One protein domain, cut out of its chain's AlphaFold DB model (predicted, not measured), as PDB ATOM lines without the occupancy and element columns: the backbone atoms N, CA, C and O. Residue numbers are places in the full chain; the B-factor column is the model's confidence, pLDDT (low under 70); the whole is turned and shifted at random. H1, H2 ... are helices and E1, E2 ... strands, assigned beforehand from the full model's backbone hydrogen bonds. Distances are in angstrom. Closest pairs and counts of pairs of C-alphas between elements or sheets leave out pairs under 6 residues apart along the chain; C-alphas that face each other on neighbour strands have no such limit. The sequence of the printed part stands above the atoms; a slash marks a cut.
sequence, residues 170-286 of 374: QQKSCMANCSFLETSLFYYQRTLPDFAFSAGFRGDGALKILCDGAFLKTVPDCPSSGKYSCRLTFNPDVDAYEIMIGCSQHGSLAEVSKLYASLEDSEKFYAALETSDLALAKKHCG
ATOM      1  N   GLN A 170     226.338 393.402 480.565       87.12
ATOM      2  CA  GLN A 170     226.021 393.427 482.000       87.12
ATOM      3  C   GLN A 170     225.000 392.348 482.377       87.12
ATOM      4  O   GLN A 170     225.191 391.633 483.361       87.12
ATOM      5  N   GLN A 171     223.954 392.190 481.565       83.06
ATOM      6  CA  GLN A 171     222.940 391.161 481.765       83.06
ATOM      7  C   GLN A 171     223.535 389.765 481.574       83.06
ATOM      8  O   GLN A 171     223.341 388.908 482.430       83.06
ATOM      9  N   LYS A 172     224.338 389.551 480.524       84.44
ATOM     10  CA  LYS A 172     225.038 388.282 480.281       84.44
ATOM     11  C   LYS A 172     225.924 387.890 481.465       84.44
ATOM     12  O   LYS A 172     225.863 386.755 481.929       84.44
ATOM     13  N   SER A 173     226.701 388.834 481.999       88.25
ATOM     14  CA  SER A 173     227.502 388.604 483.207       88.25
ATOM     15  C   SER A 173     226.627 388.334 484.437       88.25
ATOM     16  O   SER A 173     226.958 387.464 485.237       88.25
ATOM     17  N   CYS A 174     225.493 389.023 484.576       89.88
ATOM     18  CA  CYS A 174     224.548 388.759 485.656       89.88
ATOM     19  C   CYS A 174     223.932 387.354 485.560       89.88
ATOM     20  O   CYS A 174     223.771 386.707 486.591       89.88
ATOM     21  N   MET A 175     223.608 386.879 484.354       87.81
ATOM     22  CA  MET A 175     223.070 385.535 484.122       87.81
ATOM     23  C   MET A 175     224.114 384.446 484.368       87.81
ATOM     24  O   MET A 175     223.779 383.418 484.948       87.81
ATOM     25  N   ALA A 176     225.386 384.691 484.034       89.25
ATOM     26  CA  ALA A 176     226.492 383.817 484.434       89.25
ATOM     27  C   ALA A 176     226.584 383.685 485.960       89.25
ATOM     28  O   ALA A 176     226.679 382.576 486.476       89.25
ATOM     29  N   ASN A 177     226.457 384.794 486.695       93.00
ATOM     30  CA  ASN A 177     226.410 384.750 488.156       93.00
ATOM     31  C   ASN A 177     225.184 383.979 488.679       93.00
ATOM     32  O   ASN A 177     225.328 383.206 489.620       93.00
ATOM     33  N   CYS A 178     223.994 384.159 488.085       91.19
ATOM     34  CA  CYS A 178     222.809 383.376 488.457       91.19
ATOM     35  C   CYS A 178     223.046 381.874 488.241       91.19
ATOM     36  O   CYS A 178     222.788 381.095 489.153       91.19
ATOM     37  N   SER A 179     223.598 381.484 487.086       89.50
ATOM     38  CA  SER A 179     223.881 380.083 486.732       89.50
ATOM     39  C   SER A 179     224.868 379.452 487.708       89.50
ATOM     40  O   SER A 179     224.620 378.375 488.256       89.50
ATOM     41  N   PHE A 180     225.939 380.181 488.016       92.31
ATOM     42  CA  PHE A 180     226.927 379.780 489.004       92.31
ATOM     43  C   PHE A 180     226.304 379.585 490.395       92.31
ATOM     44  O   PHE A 180     226.598 378.599 491.075       92.31
ATOM     45  N   LEU A 181     225.440 380.506 490.836       93.88
ATOM     46  CA  LEU A 181     224.781 380.433 492.141       93.88
ATOM     47  C   LEU A 181     223.761 379.287 492.219       93.88
ATOM     48  O   LEU A 181     223.729 378.582 493.228       93.88
ATOM     49  N   GLU A 182     222.973 379.058 491.166       91.12
ATOM     50  CA  GLU A 182     222.074 377.898 491.060       91.12
ATOM     51  C   GLU A 182     222.864 376.593 491.111       91.12
ATOM     52  O   GLU A 182     222.547 375.703 491.901       91.12
ATOM     53  N   THR A 183     223.962 376.508 490.360       89.38
ATOM     54  CA  THR A 183     224.808 375.313 490.359       89.38
ATOM     55  C   THR A 183     225.494 375.091 491.707       89.38
ATOM     56  O   THR A 183     225.617 373.960 492.179       89.38
ATOM     57  N   SER A 184     225.899 376.167 492.383       93.19
ATOM     58  CA  SER A 184     226.442 376.101 493.744       93.19
ATOM     59  C   SER A 184     225.420 375.531 494.729       93.19
ATOM     60  O   SER A 184     225.771 374.705 495.572       93.19
ATOM     61  N   LEU A 185     224.150 375.935 494.611       91.81
ATOM     62  CA  LEU A 185     223.069 375.382 495.421       91.81
ATOM     63  C   LEU A 185     222.785 373.920 495.081       91.81
ATOM     64  O   LEU A 185     222.593 373.128 496.000       91.81
ATOM     65  N   PHE A 186     222.806 373.545 493.804       89.12
ATOM     66  CA  PHE A 186     222.663 372.152 493.385       89.12
ATOM     67  C   PHE A 186     223.755 371.262 494.000       89.12
ATOM     68  O   PHE A 186     223.455 370.237 494.606       89.12
ATOM     69  N   TYR A 187     225.023 371.678 493.954       91.56
ATOM     70  CA  TYR A 187     226.096 370.950 494.639       91.56
ATOM     71  C   TYR A 187     225.908 370.915 496.158       91.56
ATOM     72  O   TYR A 187     226.172 369.895 496.796       91.56
ATOM     73  N   TYR A 188     225.410 372.000 496.750       92.19
ATOM     74  CA  TYR A 188     225.101 372.033 498.174       92.19
ATOM     75  C   TYR A 188     223.967 371.066 498.548       92.19
ATOM     76  O   TYR A 188     224.062 370.401 499.580       92.19
ATOM     77  N   GLN A 189     222.939 370.911 497.708       91.56
ATOM     78  CA  GLN A 189     221.856 369.936 497.896       91.56
ATOM     79  C   GLN A 189     222.397 368.518 498.064       91.56
ATOM     80  O   GLN A 189     221.916 367.770 498.914       91.56
ATOM     81  N   ARG A 190     223.460 368.174 497.327       91.12
ATOM     82  CA  ARG A 190     224.134 366.878 497.457       91.12
ATOM     83  C   ARG A 190     224.756 366.660 498.827       91.12
ATOM     84  O   ARG A 190     225.100 365.542 499.155       91.12
ATOM     85  N   THR A 191     224.906 367.687 499.651       90.62
ATOM     86  CA  THR A 191     225.410 367.542 501.023       90.62
ATOM     87  C   THR A 191     224.295 367.359 502.052       90.62
ATOM     88  O   THR A 191     224.580 367.082 503.219       90.62
ATOM     89  N   LEU A 192     223.030 367.500 501.640       92.12
ATOM     90  CA  LEU A 192     221.879 367.414 502.528       92.12
ATOM     91  C   LEU A 192     221.467 365.951 502.769       92.12
ATOM     92  O   LEU A 192     221.370 365.179 501.813       92.12
ATOM     93  N   PRO A 193     221.154 365.551 504.019       91.94
ATOM     94  CA  PRO A 193     220.826 364.156 504.341       91.94
ATOM     95  C   PRO A 193     219.578 363.592 503.643       91.94
ATOM     96  O   PRO A 193     219.418 362.375 503.549       91.94
ATOM     97  N   ASP A 194     218.656 364.459 503.234       90.56
ATOM     98  CA  ASP A 194     217.416 364.154 502.508       90.56
ATOM     99  C   ASP A 194     217.488 364.506 501.018       90.56
ATOM    100  O   ASP A 194     216.523 364.246 500.303       90.56
ATOM    101  N   PHE A 195     218.616 365.056 500.551       90.25
ATOM    102  CA  PHE A 195     218.794 365.531 499.180       90.25
ATOM    103  C   PHE A 195     217.715 366.548 498.753       90.25
ATOM    104  O   PHE A 195     217.342 366.619 497.585       90.25
ATOM    105  N   ALA A 196     217.179 367.343 499.684       88.06
ATOM    106  CA  ALA A 196     216.065 368.247 499.406       88.06
ATOM    107  C   ALA A 196     216.283 369.635 500.011       88.06
ATOM    108  O   ALA A 196     216.748 369.783 501.141       88.06
ATOM    109  N   PHE A 197     215.896 370.678 499.275       88.50
ATOM    110  CA  PHE A 197     215.835 372.025 499.835       88.50
ATOM    111  C   PHE A 197     214.653 372.169 500.798       88.50
ATOM    112  O   PHE A 197     213.625 371.507 500.668       88.50
ATOM    113  N   SER A 198     214.783 373.086 501.756       86.44
ATOM    114  CA  SER A 198     213.713 373.458 502.686       86.44
ATOM    115  C   SER A 198     213.284 374.914 502.493       86.44
ATOM    116  O   SER A 198     213.955 375.697 501.822       86.44
ATOM    117  N   ALA A 199     212.194 375.329 503.140       85.38
ATOM    118  CA  ALA A 199     211.715 376.712 503.063       85.38
ATOM    119  C   ALA A 199     212.762 377.761 503.505       85.38
ATOM    120  O   ALA A 199     212.699 378.908 503.063       85.38
ATOM    121  N   GLY A 200     213.745 377.373 504.331       86.50
ATOM    122  CA  GLY A 200     214.825 378.249 504.799       86.50
ATOM    123  C   GLY A 200     215.775 378.743 503.701       86.50
ATOM    124  O   GLY A 200     216.507 379.703 503.925       86.50
ATOM    125  N   PHE A 201     215.739 378.144 502.506       88.50
ATOM    126  CA  PHE A 201     216.540 378.588 501.360       88.50
ATOM    127  C   PHE A 201     215.914 379.774 500.615       88.50
ATOM    128  O   PHE A 201     216.566 380.373 499.767       88.50
ATOM    129  N   ARG A 202     214.666 380.156 500.913       89.31
ATOM    130  CA  ARG A 202     213.986 381.255 500.216       89.31
ATOM    131  C   ARG A 202     214.649 382.614 500.490       89.31
ATOM    132  O   ARG A 202     215.108 382.899 501.594       89.31
ATOM    133  N   GLY A 203     214.616 383.488 499.488       88.31
ATOM    134  CA  GLY A 203     215.160 384.840 499.533       88.31
ATOM    135  C   GLY A 203     216.678 384.824 499.675       88.31
ATOM    136  O   GLY A 203     217.367 384.058 499.002       88.31
ATOM    137  N   ASP A 204     217.188 385.646 500.586       87.00
ATOM    138  CA  ASP A 204     218.625 385.738 500.873       87.00
ATOM    139  C   ASP A 204     219.127 384.553 501.726       87.00
ATOM    140  O   ASP A 204     220.331 384.391 501.930       87.00
ATOM    141  N   GLY A 205     218.212 383.701 502.215       86.88
ATOM    142  CA  GLY A 205     218.518 382.555 503.073       86.88
ATOM    143  C   GLY A 205     219.466 381.555 502.415       86.88
ATOM    144  O   GLY A 205     220.459 381.172 503.028       86.88
ATOM    145  N   ALA A 206     219.226 381.195 501.150       90.44
ATOM    146  CA  ALA A 206     220.094 380.293 500.389       90.44
ATOM    147  C   ALA A 206     221.547 380.783 500.325       90.44
ATOM    148  O   ALA A 206     222.471 380.036 500.640       90.44
ATOM    149  N   LEU A 207     221.751 382.046 499.945       92.88
ATOM    150  CA  LEU A 207     223.090 382.615 499.782       92.88
ATOM    151  C   LEU A 207     223.811 382.722 501.124       92.88
ATOM    152  O   LEU A 207     224.994 382.399 501.219       92.88
ATOM    153  N   LYS A 208     223.080 383.094 502.181       92.94
ATOM    154  CA  LYS A 208     223.612 383.101 503.541       92.94
ATOM    155  C   LYS A 208     224.048 381.705 503.988       92.94
ATOM    156  O   LYS A 208     225.154 381.567 504.488       92.94
ATOM    157  N   ILE A 209     223.228 380.676 503.767       92.75
ATOM    158  CA  ILE A 209     223.560 379.284 504.117       92.75
ATOM    159  C   ILE A 209     224.838 378.826 503.401       92.75
ATOM    160  O   ILE A 209     225.705 378.214 504.025       92.75
ATOM    161  N   LEU A 210     224.982 379.151 502.111       93.69
ATOM    162  CA  LEU A 210     226.191 378.824 501.352       93.69
ATOM    163  C   LEU A 210     227.439 379.515 501.917       93.69
ATOM    164  O   LEU A 210     228.497 378.890 501.986       93.69
ATOM    165  N   CYS A 211     227.329 380.781 502.326       93.94
ATOM    166  CA  CYS A 211     228.439 381.524 502.923       93.94
ATOM    167  C   CYS A 211     228.778 381.049 504.342       93.94
ATOM    168  O   CYS A 211     229.940 380.772 504.632       93.94
ATOM    169  N   ASP A 212     227.775 380.900 505.209       92.56
ATOM    170  CA  ASP A 212     227.945 380.462 506.600       92.56
ATOM    171  C   ASP A 212     228.527 379.037 506.667       92.56
ATOM    172  O   ASP A 212     229.324 378.721 507.548       92.56
ATOM    173  N   GLY A 213     228.177 378.180 505.701       87.50
ATOM    174  CA  GLY A 213     228.745 376.840 505.535       87.50
ATOM    175  C   GLY A 213     230.125 376.801 504.866       87.50
ATOM    176  O   GLY A 213     230.601 375.710 504.554       87.50
ATOM    177  N   ALA A 214     230.743 377.958 504.594       90.81
ATOM    178  CA  ALA A 214     231.994 378.106 503.842       90.81
ATOM    179  C   ALA A 214     231.990 377.405 502.466       90.81
ATOM    180  O   ALA A 214     233.045 377.077 501.921       90.81
ATOM    181  N   PHE A 215     230.806 377.178 501.892       93.75
ATOM    182  CA  PHE A 215     230.638 376.650 500.539       93.75
ATOM    183  C   PHE A 215     230.956 377.742 499.514       93.75
ATOM    184  O   PHE A 215     231.666 377.501 498.539       93.75
ATOM    185  N   LEU A 216     230.522 378.972 499.798       96.06
ATOM    186  CA  LEU A 216     230.951 380.189 499.118       96.06
ATOM    187  C   LEU A 216     231.796 381.056 500.060       96.06
ATOM    188  O   LEU A 216     231.416 381.303 501.199       96.06
ATOM    189  N   LYS A 217     232.921 381.574 499.562       95.69
ATOM    190  CA  LYS A 217     233.716 382.622 500.225       95.69
ATOM    191  C   LYS A 217     233.014 383.973 500.127       95.69
ATOM    192  O   LYS A 217     233.020 384.749 501.075       95.69
ATOM    193  N   THR A 218     232.439 384.260 498.961       94.38
ATOM    194  CA  THR A 218     231.723 385.504 498.661       94.38
ATOM    195  C   THR A 218     230.632 385.243 497.629       94.38
ATOM    196  O   THR A 218     230.765 384.349 496.794       94.38
ATOM    197  N   VAL A 219     229.571 386.046 497.662       94.69
ATOM    198  CA  VAL A 219     228.570 386.095 496.588       94.69
ATOM    199  C   VAL A 219     229.096 387.039 495.497       94.69
ATOM    200  O   VAL A 219     229.595 388.110 495.843       94.69
ATOM    201  N   PRO A 220     229.041 386.675 494.202       94.44
ATOM    202  CA  PRO A 220     229.405 387.591 493.127       94.44
ATOM    203  C   PRO A 220     228.465 388.802 493.093       94.44
ATOM    204  O   PRO A 220     227.262 388.672 493.312       94.44
ATOM    205  N   ASP A 221     229.009 389.975 492.773       94.31
ATOM    206  CA  ASP A 221     228.222 391.201 492.641       94.31
ATOM    207  C   ASP A 221     227.512 391.271 491.287       94.31
ATOM    208  O   ASP A 221     228.052 390.880 490.247       94.31
ATOM    209  N   CYS A 222     226.302 391.830 491.280       93.06
ATOM    210  CA  CYS A 222     225.620 392.157 490.036       93.06
ATOM    211  C   CYS A 222     226.294 393.374 489.372       93.06
ATOM    212  O   CYS A 222     226.431 394.409 490.031       93.06
ATOM    213  N   PRO A 223     226.616 393.325 488.062       89.88
ATOM    214  CA  PRO A 223     227.225 394.453 487.343       89.88
ATOM    215  C   PRO A 223     226.416 395.757 487.392       89.88
ATOM    216  O   PRO A 223     226.979 396.838 487.244       89.88
ATOM    217  N   SER A 224     225.106 395.658 487.629       87.31
ATOM    218  CA  SER A 224     224.178 396.795 487.709       87.31
ATOM    219  C   SER A 224     223.654 397.015 489.133       87.31
ATOM    220  O   SER A 224     222.566 397.548 489.325       87.31
ATOM    221  N   SER A 225     224.415 396.587 490.151       88.31
ATOM    222  CA  SER A 225     224.082 396.752 491.579       88.31
ATOM    223  C   SER A 225     222.753 396.110 492.016       88.31
ATOM    224  O   SER A 225     222.157 396.503 493.020       88.31
ATOM    225  N   GLY A 226     222.267 395.118 491.265       88.31
ATOM    226  CA  GLY A 226     221.134 394.288 491.667       88.31
ATOM    227  C   GLY A 226     221.474 393.323 492.802       88.31
ATOM    228  O   GLY A 226     222.640 393.033 493.065       88.31
ATOM    229  N   LYS A 227     220.439 392.806 493.468       92.19
ATOM    230  CA  LYS A 227     220.579 391.784 494.513       92.19
ATOM    231  C   LYS A 227     220.119 390.427 494.002       92.19
ATOM    232  O   LYS A 227     219.052 390.335 493.391       92.19
ATOM    233  N   TYR A 228     220.914 389.399 494.279       94.19
ATOM    234  CA  TYR A 228     220.549 388.009 494.027       94.19
ATOM    235  C   TYR A 228     219.695 387.475 495.171       94.19
ATOM    236  O   TYR A 228     219.987 387.728 496.335       94.19
ATOM    237  N   SER A 229     218.653 386.723 494.834       93.06
ATOM    238  CA  SER A 229     217.784 386.065 495.807       93.06
ATOM    239  C   SER A 229     217.274 384.739 495.254       93.06
ATOM    240  O   SER A 229     217.138 384.575 494.040       93.06
ATOM    241  N   CYS A 230     216.989 383.795 496.146       91.62
ATOM    242  CA  CYS A 230     216.463 382.485 495.789       91.62
ATOM    243  C   CYS A 230     214.930 382.470 495.843       91.62
ATOM    244  O   CYS A 230     214.312 382.831 496.847       91.62
ATOM    245  N   ARG A 231     214.292 382.006 494.774       87.19
ATOM    246  CA  ARG A 231     212.881 381.622 494.765       87.19
ATOM    247  C   ARG A 231     212.796 380.106 494.913       87.19
ATOM    248  O   ARG A 231     213.595 379.380 494.334       87.19
ATOM    249  N   LEU A 232     211.819 379.656 495.699       84.69
ATOM    250  CA  LEU A 232     211.505 378.241 495.872       84.69
ATOM    251  C   LEU A 232     210.093 377.974 495.372       84.69
ATOM    252  O   LEU A 232     209.143 378.553 495.917       84.69
ATOM    253  N   THR A 233     209.976 377.065 494.415       83.06
ATOM    254  CA  THR A 233     208.697 376.546 493.925       83.06
ATOM    255  C   THR A 233     208.573 375.106 494.380       83.06
ATOM    256  O   THR A 233     209.494 374.323 494.200       83.06
ATOM    257  N   PHE A 234     207.466 374.752 495.024       79.12
ATOM    258  CA  PHE A 234     207.235 373.366 495.412       79.12
ATOM    259  C   PHE A 234     206.610 372.613 494.239       79.12
ATOM    260  O   PHE A 234     205.550 373.016 493.760       79.12
ATOM    261  N   ASN A 235     207.265 371.547 493.793       77.31
ATOM    262  CA  ASN A 235     206.769 370.650 492.768       77.31
ATOM    263  C   ASN A 235     206.079 369.450 493.450       77.31
ATOM    264  O   ASN A 235     206.765 368.619 494.051       77.31
ATOM    265  N   PRO A 236     204.735 369.360 493.396       77.00
ATOM    266  CA  PRO A 236     203.986 368.307 494.074       77.00
ATOM    267  C   PRO A 236     204.157 366.933 493.418       77.00
ATOM    268  O   PRO A 236     203.961 365.929 494.097       77.00
ATOM    269  N   ASP A 237     204.539 366.871 492.138       71.94
ATOM    270  CA  ASP A 237     204.703 365.605 491.414       71.94
ATOM    271  C   ASP A 237     205.948 364.843 491.885       71.94
ATOM    272  O   ASP A 237     205.979 363.612 491.863       71.94
ATOM    273  N   VAL A 238     206.964 365.577 492.346       67.00
ATOM    274  CA  VAL A 238     208.218 365.023 492.885       67.00
ATOM    275  C   VAL A 238     208.406 365.300 494.381       67.00
ATOM    276  O   VAL A 238     209.467 364.995 494.921       67.00
ATOM    277  N   ASP A 239     207.388 365.863 495.045       73.94
ATOM    278  CA  ASP A 239     207.369 366.203 496.480       73.94
ATOM    279  C   ASP A 239     208.623 366.980 496.939       73.94
ATOM    280  O   ASP A 239     209.197 366.730 498.000       73.94
ATOM    281  N   ALA A 240     209.098 367.920 496.111       77.56
ATOM    282  CA  ALA A 240     210.368 368.613 496.333       77.56
ATOM    283  C   ALA A 240     210.317 370.093 495.945       77.56
ATOM    284  O   ALA A 240     209.522 370.525 495.113       77.56
ATOM    285  N   TYR A 241     211.198 370.892 496.552       79.75
ATOM    286  CA  TYR A 241     211.394 372.284 496.155       79.75
ATOM    287  C   TYR A 241     212.384 372.395 494.996       79.75
ATOM    288  O   TYR A 241     213.515 371.923 495.087       79.75
ATOM    289  N   GLU A 242     211.980 373.121 493.962       82.19
ATOM    290  CA  GLU A 242     212.836 373.633 492.901       82.19
ATOM    291  C   GLU A 242     213.389 375.003 493.302       82.19
ATOM    292  O   GLU A 242     212.669 375.849 493.850       82.19
ATOM    293  N   ILE A 243     214.676 375.217 493.033       85.00
ATOM    294  CA  ILE A 243     215.372 376.479 493.288       85.00
ATOM    295  C   ILE A 243     215.492 377.293 492.008       85.00
ATOM    296  O   ILE A 243     215.652 376.753 490.919       85.00
ATOM    297  N   MET A 244     215.476 378.610 492.157       87.56
ATOM    298  CA  MET A 244     215.785 379.535 491.075       87.56
ATOM    299  C   MET A 244     216.450 380.774 491.658       87.56
ATOM    300  O   MET A 244     215.923 381.372 492.600       87.56
ATOM    301  N   ILE A 245     217.586 381.185 491.105       89.69
ATOM    302  CA  ILE A 245     218.241 382.436 491.474       89.69
ATOM    303  C   ILE A 245     217.793 383.530 490.513       89.69
ATOM    304  O   ILE A 245     217.952 383.448 489.297       89.69
ATOM    305  N   GLY A 246     217.242 384.596 491.086       88.31
ATOM    306  CA  GLY A 246     216.882 385.805 490.361       88.31
ATOM    307  C   GLY A 246     217.693 387.000 490.839       88.31
ATOM    308  O   GLY A 246     217.992 387.131 492.028       88.31
ATOM    309  N   CYS A 247     218.002 387.900 489.914       89.94
ATOM    310  CA  CYS A 247     218.529 389.224 490.202       89.94
ATOM    311  C   CYS A 247     217.408 390.263 490.156       89.94
ATOM    312  O   CYS A 247     216.621 390.299 489.212       89.94
ATOM    313  N   SER A 248     217.378 391.179 491.124       84.12
ATOM    314  CA  SER A 248     216.381 392.256 491.175       84.12
ATOM    315  C   SER A 248     216.412 393.221 489.979       84.12
ATOM    316  O   SER A 248     215.464 393.979 489.811       84.12
ATOM    317  N   GLN A 249     217.502 393.249 489.204       82.44
ATOM    318  CA  GLN A 249     217.660 394.118 488.026       82.44
ATOM    319  C   GLN A 249     217.477 393.379 486.697       82.44
ATOM    320  O   GLN A 249     217.069 393.992 485.720       82.44
ATOM    321  N   HIS A 250     217.789 392.081 486.648       80.19
ATOM    322  CA  HIS A 250     217.909 391.339 485.386       80.19
ATOM    323  C   HIS A 250     217.061 390.062 485.316       80.19
ATOM    324  O   HIS A 250     217.150 389.348 484.323       80.19
ATOM    325  N   GLY A 251     216.278 389.754 486.354       80.00
ATOM    326  CA  GLY A 251     215.453 388.546 486.397       80.00
ATOM    327  C   GLY A 251     216.255 387.270 486.659       80.00
ATOM    328  O   GLY A 251     217.358 387.316 487.220       80.00
ATOM    329  N   SER A 252     215.677 386.126 486.305       80.75
ATOM    330  CA  SER A 252     216.295 384.798 486.424       80.75
ATOM    331  C   SER A 252     216.608 384.161 485.066       80.75
ATOM    332  O   SER A 252     216.086 384.568 484.029       80.75
ATOM    333  N   LEU A 253     217.421 383.101 485.072       77.19
ATOM    334  CA  LEU A 253     217.713 382.320 483.865       77.19
ATOM    335  C   LEU A 253     216.459 381.719 483.227       77.19
ATOM    336  O   LEU A 253     216.339 381.721 482.009       77.19
ATOM    337  N   ALA A 254     215.518 381.231 484.039       70.50
ATOM    338  CA  ALA A 254     214.264 380.652 483.555       70.50
ATOM    339  C   ALA A 254     213.324 381.690 482.923       70.50
ATOM    340  O   ALA A 254     212.486 381.340 482.096       70.50
ATOM    341  N   GLU A 255     213.432 382.953 483.336       64.38
ATOM    342  CA  GLU A 255     212.712 384.057 482.704       64.38
ATOM    343  C   GLU A 255     213.371 384.399 481.365       64.38
ATOM    344  O   GLU A 255     212.658 384.546 480.386       64.38
ATOM    345  N   VAL A 256     214.709 384.427 481.293       62.88
ATOM    346  CA  VAL A 256     215.463 384.824 480.089       62.88
ATOM    347  C   VAL A 256     215.517 383.742 479.004       62.88
ATOM    348  O   VAL A 256     215.536 384.049 477.816       62.88
ATOM    349  N   SER A 257     215.514 382.465 479.373       58.84
ATOM    350  CA  SER A 257     215.644 381.363 478.413       58.84
ATOM    351  C   SER A 257     214.388 381.065 477.609       58.84
ATOM    352  O   SER A 257     214.480 380.541 476.502       58.84
ATOM    353  N   LYS A 258     213.222 381.477 478.112       57.00
ATOM    354  CA  LYS A 258     211.955 381.464 477.366       57.00
ATOM    355  C   LYS A 258     211.945 382.438 476.186       57.00
ATOM    356  O   LYS A 258     210.975 382.474 475.438       57.00
ATOM    357  N   LEU A 259     213.001 383.238 476.046       54.53
ATOM    358  CA  LEU A 259     213.004 384.444 475.234       54.53
ATOM    359  C   LEU A 259     213.885 384.319 473.983       54.53
ATOM    360  O   LEU A 259     213.959 385.277 473.224       54.53
ATOM    361  N   TYR A 260     214.506 383.158 473.735       57.19
ATOM    362  CA  TYR A 260     215.232 382.895 472.491       57.19
ATOM    363  C   TYR A 260     214.301 382.385 471.390       57.19
ATOM    364  O   TYR A 260     213.553 381.429 471.581       57.19
ATOM    365  N   ALA A 261     214.399 382.989 470.202       56.31
ATOM    366  CA  ALA A 261     213.639 382.574 469.022       56.31
ATOM    367  C   ALA A 261     214.177 381.283 468.367       56.31
ATOM    368  O   ALA A 261     213.475 380.668 467.565       56.31
ATOM    369  N   SER A 262     215.410 380.865 468.693       65.69
ATOM    370  CA  SER A 262     216.052 379.668 468.141       65.69
ATOM    371  C   SER A 262     216.639 378.772 469.240       65.69
ATOM    372  O   SER A 262     217.178 379.248 470.243       65.69
ATOM    373  N   LEU A 263     216.550 377.452 469.038       66.00
ATOM    374  CA  LEU A 263     217.155 376.461 469.935       66.00
ATOM    375  C   LEU A 263     218.690 376.562 469.932       66.00
ATOM    376  O   LEU A 263     219.314 376.451 470.983       66.00
ATOM    377  N   GLU A 264     219.289 376.825 468.769       72.00
ATOM    378  CA  GLU A 264     220.742 376.924 468.600       72.00
ATOM    379  C   GLU A 264     221.343 378.077 469.419       72.00
ATOM    380  O   GLU A 264     222.374 377.911 470.076       72.00
ATOM    381  N   ASP A 265     220.695 379.246 469.419       67.94
ATOM    382  CA  ASP A 265     221.167 380.399 470.192       67.94
ATOM    383  C   ASP A 265     221.040 380.154 471.697       67.94
ATOM    384  O   ASP A 265     221.932 380.527 472.464       67.94
ATOM    385  N   SER A 266     219.979 379.455 472.110       67.44
ATOM    386  CA  SER A 266     219.808 378.998 473.488       67.44
ATOM    387  C   SER A 266     220.934 378.038 473.901       67.44
ATOM    388  O   SER A 266     221.584 378.256 474.923       67.44
ATOM    389  N   GLU A 267     221.240 377.015 473.098       71.06
ATOM    390  CA  GLU A 267     222.322 376.057 473.383       71.06
ATOM    391  C   GLU A 267     223.694 376.740 473.482       71.06
ATOM    392  O   GLU A 267     224.439 376.523 474.442       71.06
ATOM    393  N   LYS A 268     224.015 377.634 472.537       75.50
ATOM    394  CA  LYS A 268     225.250 378.438 472.570       75.50
ATOM    395  C   LYS A 268     225.337 379.302 473.822       75.50
ATOM    396  O   LYS A 268     226.418 379.444 474.402       75.50
ATOM    397  N   PHE A 269     224.221 379.900 474.238       74.31
ATOM    398  CA  PHE A 269     224.172 380.706 475.448       74.31
ATOM    399  C   PHE A 269     224.473 379.866 476.692       74.31
ATOM    400  O   PHE A 269     225.361 380.233 477.465       74.31
ATOM    401  N   TYR A 270     223.812 378.720 476.855       73.94
ATOM    402  CA  TYR A 270     224.044 377.841 478.001       73.94
ATOM    403  C   TYR A 270     225.464 377.272 478.034       73.94
ATOM    404  O   TYR A 270     226.094 377.281 479.092       73.94
ATOM    405  N   ALA A 271     226.030 376.895 476.884       74.94
ATOM    406  CA  ALA A 271     227.431 376.486 476.801       74.94
ATOM    407  C   ALA A 271     228.388 377.601 477.274       74.94
ATOM    408  O   ALA A 271     229.372 377.345 477.973       74.94
ATOM    409  N   ALA A 272     228.090 378.866 476.954       75.56
ATOM    410  CA  ALA A 272     228.883 380.000 477.428       75.56
ATOM    411  C   ALA A 272     228.776 380.211 478.953       75.56
ATOM    412  O   ALA A 272     229.764 380.603 479.583       75.56
ATOM    413  N   LEU A 273     227.620 379.928 479.565       79.94
ATOM    414  CA  LEU A 273     227.469 379.959 481.025       79.94
ATOM    415  C   LEU A 273     228.346 378.891 481.689       79.94
ATOM    416  O   LEU A 273     229.116 379.221 482.591       79.94
ATOM    417  N   GLU A 274     228.340 377.658 481.171       72.31
ATOM    418  CA  GLU A 274     229.176 376.573 481.706       72.31
ATOM    419  C   GLU A 274     230.675 376.905 481.679       72.31
ATOM    420  O   GLU A 274     231.408 376.587 482.615       72.31
ATOM    421  N   THR A 275     231.158 377.574 480.627       74.00
ATOM    422  CA  THR A 275     232.571 377.995 480.575       74.00
ATOM    423  C   THR A 275     232.906 379.075 481.609       74.00
ATOM    424  O   THR A 275     234.039 379.147 482.093       74.00
ATOM    425  N   SER A 276     231.922 379.895 481.982       76.81
ATOM    426  CA  SER A 276     232.082 380.977 482.960       76.81
ATOM    427  C   SER A 276     232.069 380.459 484.402       76.81
ATOM    428  O   SER A 276     232.744 381.028 485.265       76.81
ATOM    429  N   ASP A 277     231.365 379.355 484.655       83.38
ATOM    430  CA  ASP A 277     231.206 378.743 485.975       83.38
ATOM    431  C   ASP A 277     232.535 378.436 486.665       83.38
ATOM    432  O   ASP A 277     232.699 378.760 487.837       83.38
ATOM    433  N   LEU A 278     233.510 377.838 485.969       85.81
ATOM    434  CA  LEU A 278     234.781 377.465 486.602       85.81
ATOM    435  C   LEU A 278     235.608 378.697 486.999       85.81
ATOM    436  O   LEU A 278     236.273 378.703 488.039       85.81
ATOM    437  N   ALA A 279     235.573 379.754 486.184       90.94
ATOM    438  CA  ALA A 279     236.247 381.010 486.500       90.94
ATOM    439  C   ALA A 279     235.606 381.687 487.722       90.94
ATOM    440  O   ALA A 279     236.316 382.144 488.622       90.94
ATOM    441  N   LEU A 280     234.272 381.693 487.786       93.81
ATOM    442  CA  LEU A 280     233.524 382.177 488.946       93.81
ATOM    443  C   LEU A 280     233.796 381.314 490.183       93.81
ATOM    444  O   LEU A 280     234.064 381.858 491.254       93.81
ATOM    445  N   ALA A 281     233.845 379.992 490.031       93.19
ATOM    446  CA  ALA A 281     234.105 379.063 491.119       93.19
ATOM    447  C   ALA A 281     235.475 379.296 491.762       93.19
ATOM    448  O   ALA A 281     235.574 379.410 492.981       93.19
ATOM    449  N   LYS A 282     236.532 379.474 490.960       94.44
ATOM    450  CA  LYS A 282     237.879 379.781 491.474       94.44
ATOM    451  C   LYS A 282     237.922 381.061 492.313       94.44
ATOM    452  O   LYS A 282     238.721 381.158 493.242       94.44
ATOM    453  N   LYS A 283     237.073 382.038 491.993       95.31
ATOM    454  CA  LYS A 283     237.002 383.323 492.694       95.31
ATOM    455  C   LYS A 283     236.116 383.271 493.944       95.31
ATOM    456  O   LYS A 283     236.447 383.900 494.947       95.31
ATOM    457  N   HIS A 284     234.999 382.551 493.881       96.81
ATOM    458  CA  HIS A 284     233.914 382.674 494.855       96.81
ATOM    459  C   HIS A 284     233.708 381.436 495.734       96.81
ATOM    460  O   HIS A 284     233.160 381.572 496.826       96.81
ATOM    461  N   CYS A 285     234.168 380.251 495.333       96.94
ATOM    462  CA  CYS A 285     233.942 379.020 496.089       96.94
ATOM    463  C   CYS A 285     234.914 378.841 497.260       96.94
ATOM    464  O   CYS A 285     236.110 379.153 497.187       96.94
ATOM    465  N   GLY A 286     234.397 378.250 498.337       95.44
ATOM    466  CA  GLY A 286     235.211 377.520 499.300       95.44
ATOM    467  C   GLY A 286     235.790 376.245 498.687       95.44
ATOM    468  O   GLY A 286     235.349 375.787 497.632       95.44
TER     469      GLY A 286
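What this domain is: This is residues 170 to 286 of the 374 residues of an uncharacterized protein of bacterium ADurb.Bin243 (UniProt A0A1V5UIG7). A long helix, H1, runs through the middle, between a two-stranded antiparallel hairpin, E1 and E2, on one side and the long helix H4, which crosses it steeply, on another. Short helices H2 and H3 sit at different places along H1. The printed part has 117 residues, with H1, H2, E1, E2, H3 and H4 in chain order, of mixed class. It is compact, with a radius of gyration of the C-alphas of 14.1 A, and spans 39 by 35 by 23 A.

How they stand to each other: H1, residues 170 to 189, is the hub. With residues 185 to 188 alone it only just touches H2, residues 205 to 212, with 3 pairs of C-alphas within 8 A; the closest are Leu 185 and Leu 210, 7.5 A. E1, residues 228 to 235, and E2, residues 240 to 247, form a hairpin; N 231 and O 244 are 2.8 A apart, within hydrogen-bond range. The closest C-alphas of H1 and E2 are Cys 178 and Ile 245, 5.6 A. H3, residues 253 to 257, only just touches H1, residues 175 to 179 alone, with 3 such pairs; the closest C-alphas are Met 175 and Leu 253, 6.3 A. H4, residues 263 to 284, touches H1 with residues 273 to 281 alone; the closest C-alphas are Ala 176 and Leu 273, 5.2 A. Their tilt of 69.7 degrees is only just steep, the same way. Every O i to N i+4 pair is within range in H1, H2 and H3, and 16 of 18 in H4.

Where its parts are: H1 begins at C-alpha 170 (226.021, 393.427, 482.000) and is 28.7 A long. E1 is 22.2 A, E2 23.0 A. H4, 30.7 A, has a kink of 33 degrees near residue 278 and ends at C-alpha 284 (233.914, 382.674, 494.855).

The domain as a whole: The C-alphas farthest apart, of Pro 193 and Ala 261, are 40.5 A apart. The printed part has no cut. The links H1 to H2 and H2 to E1 are long. Model pLDDT is under 70 at residues 238, 255 to 263 and 265 to 266.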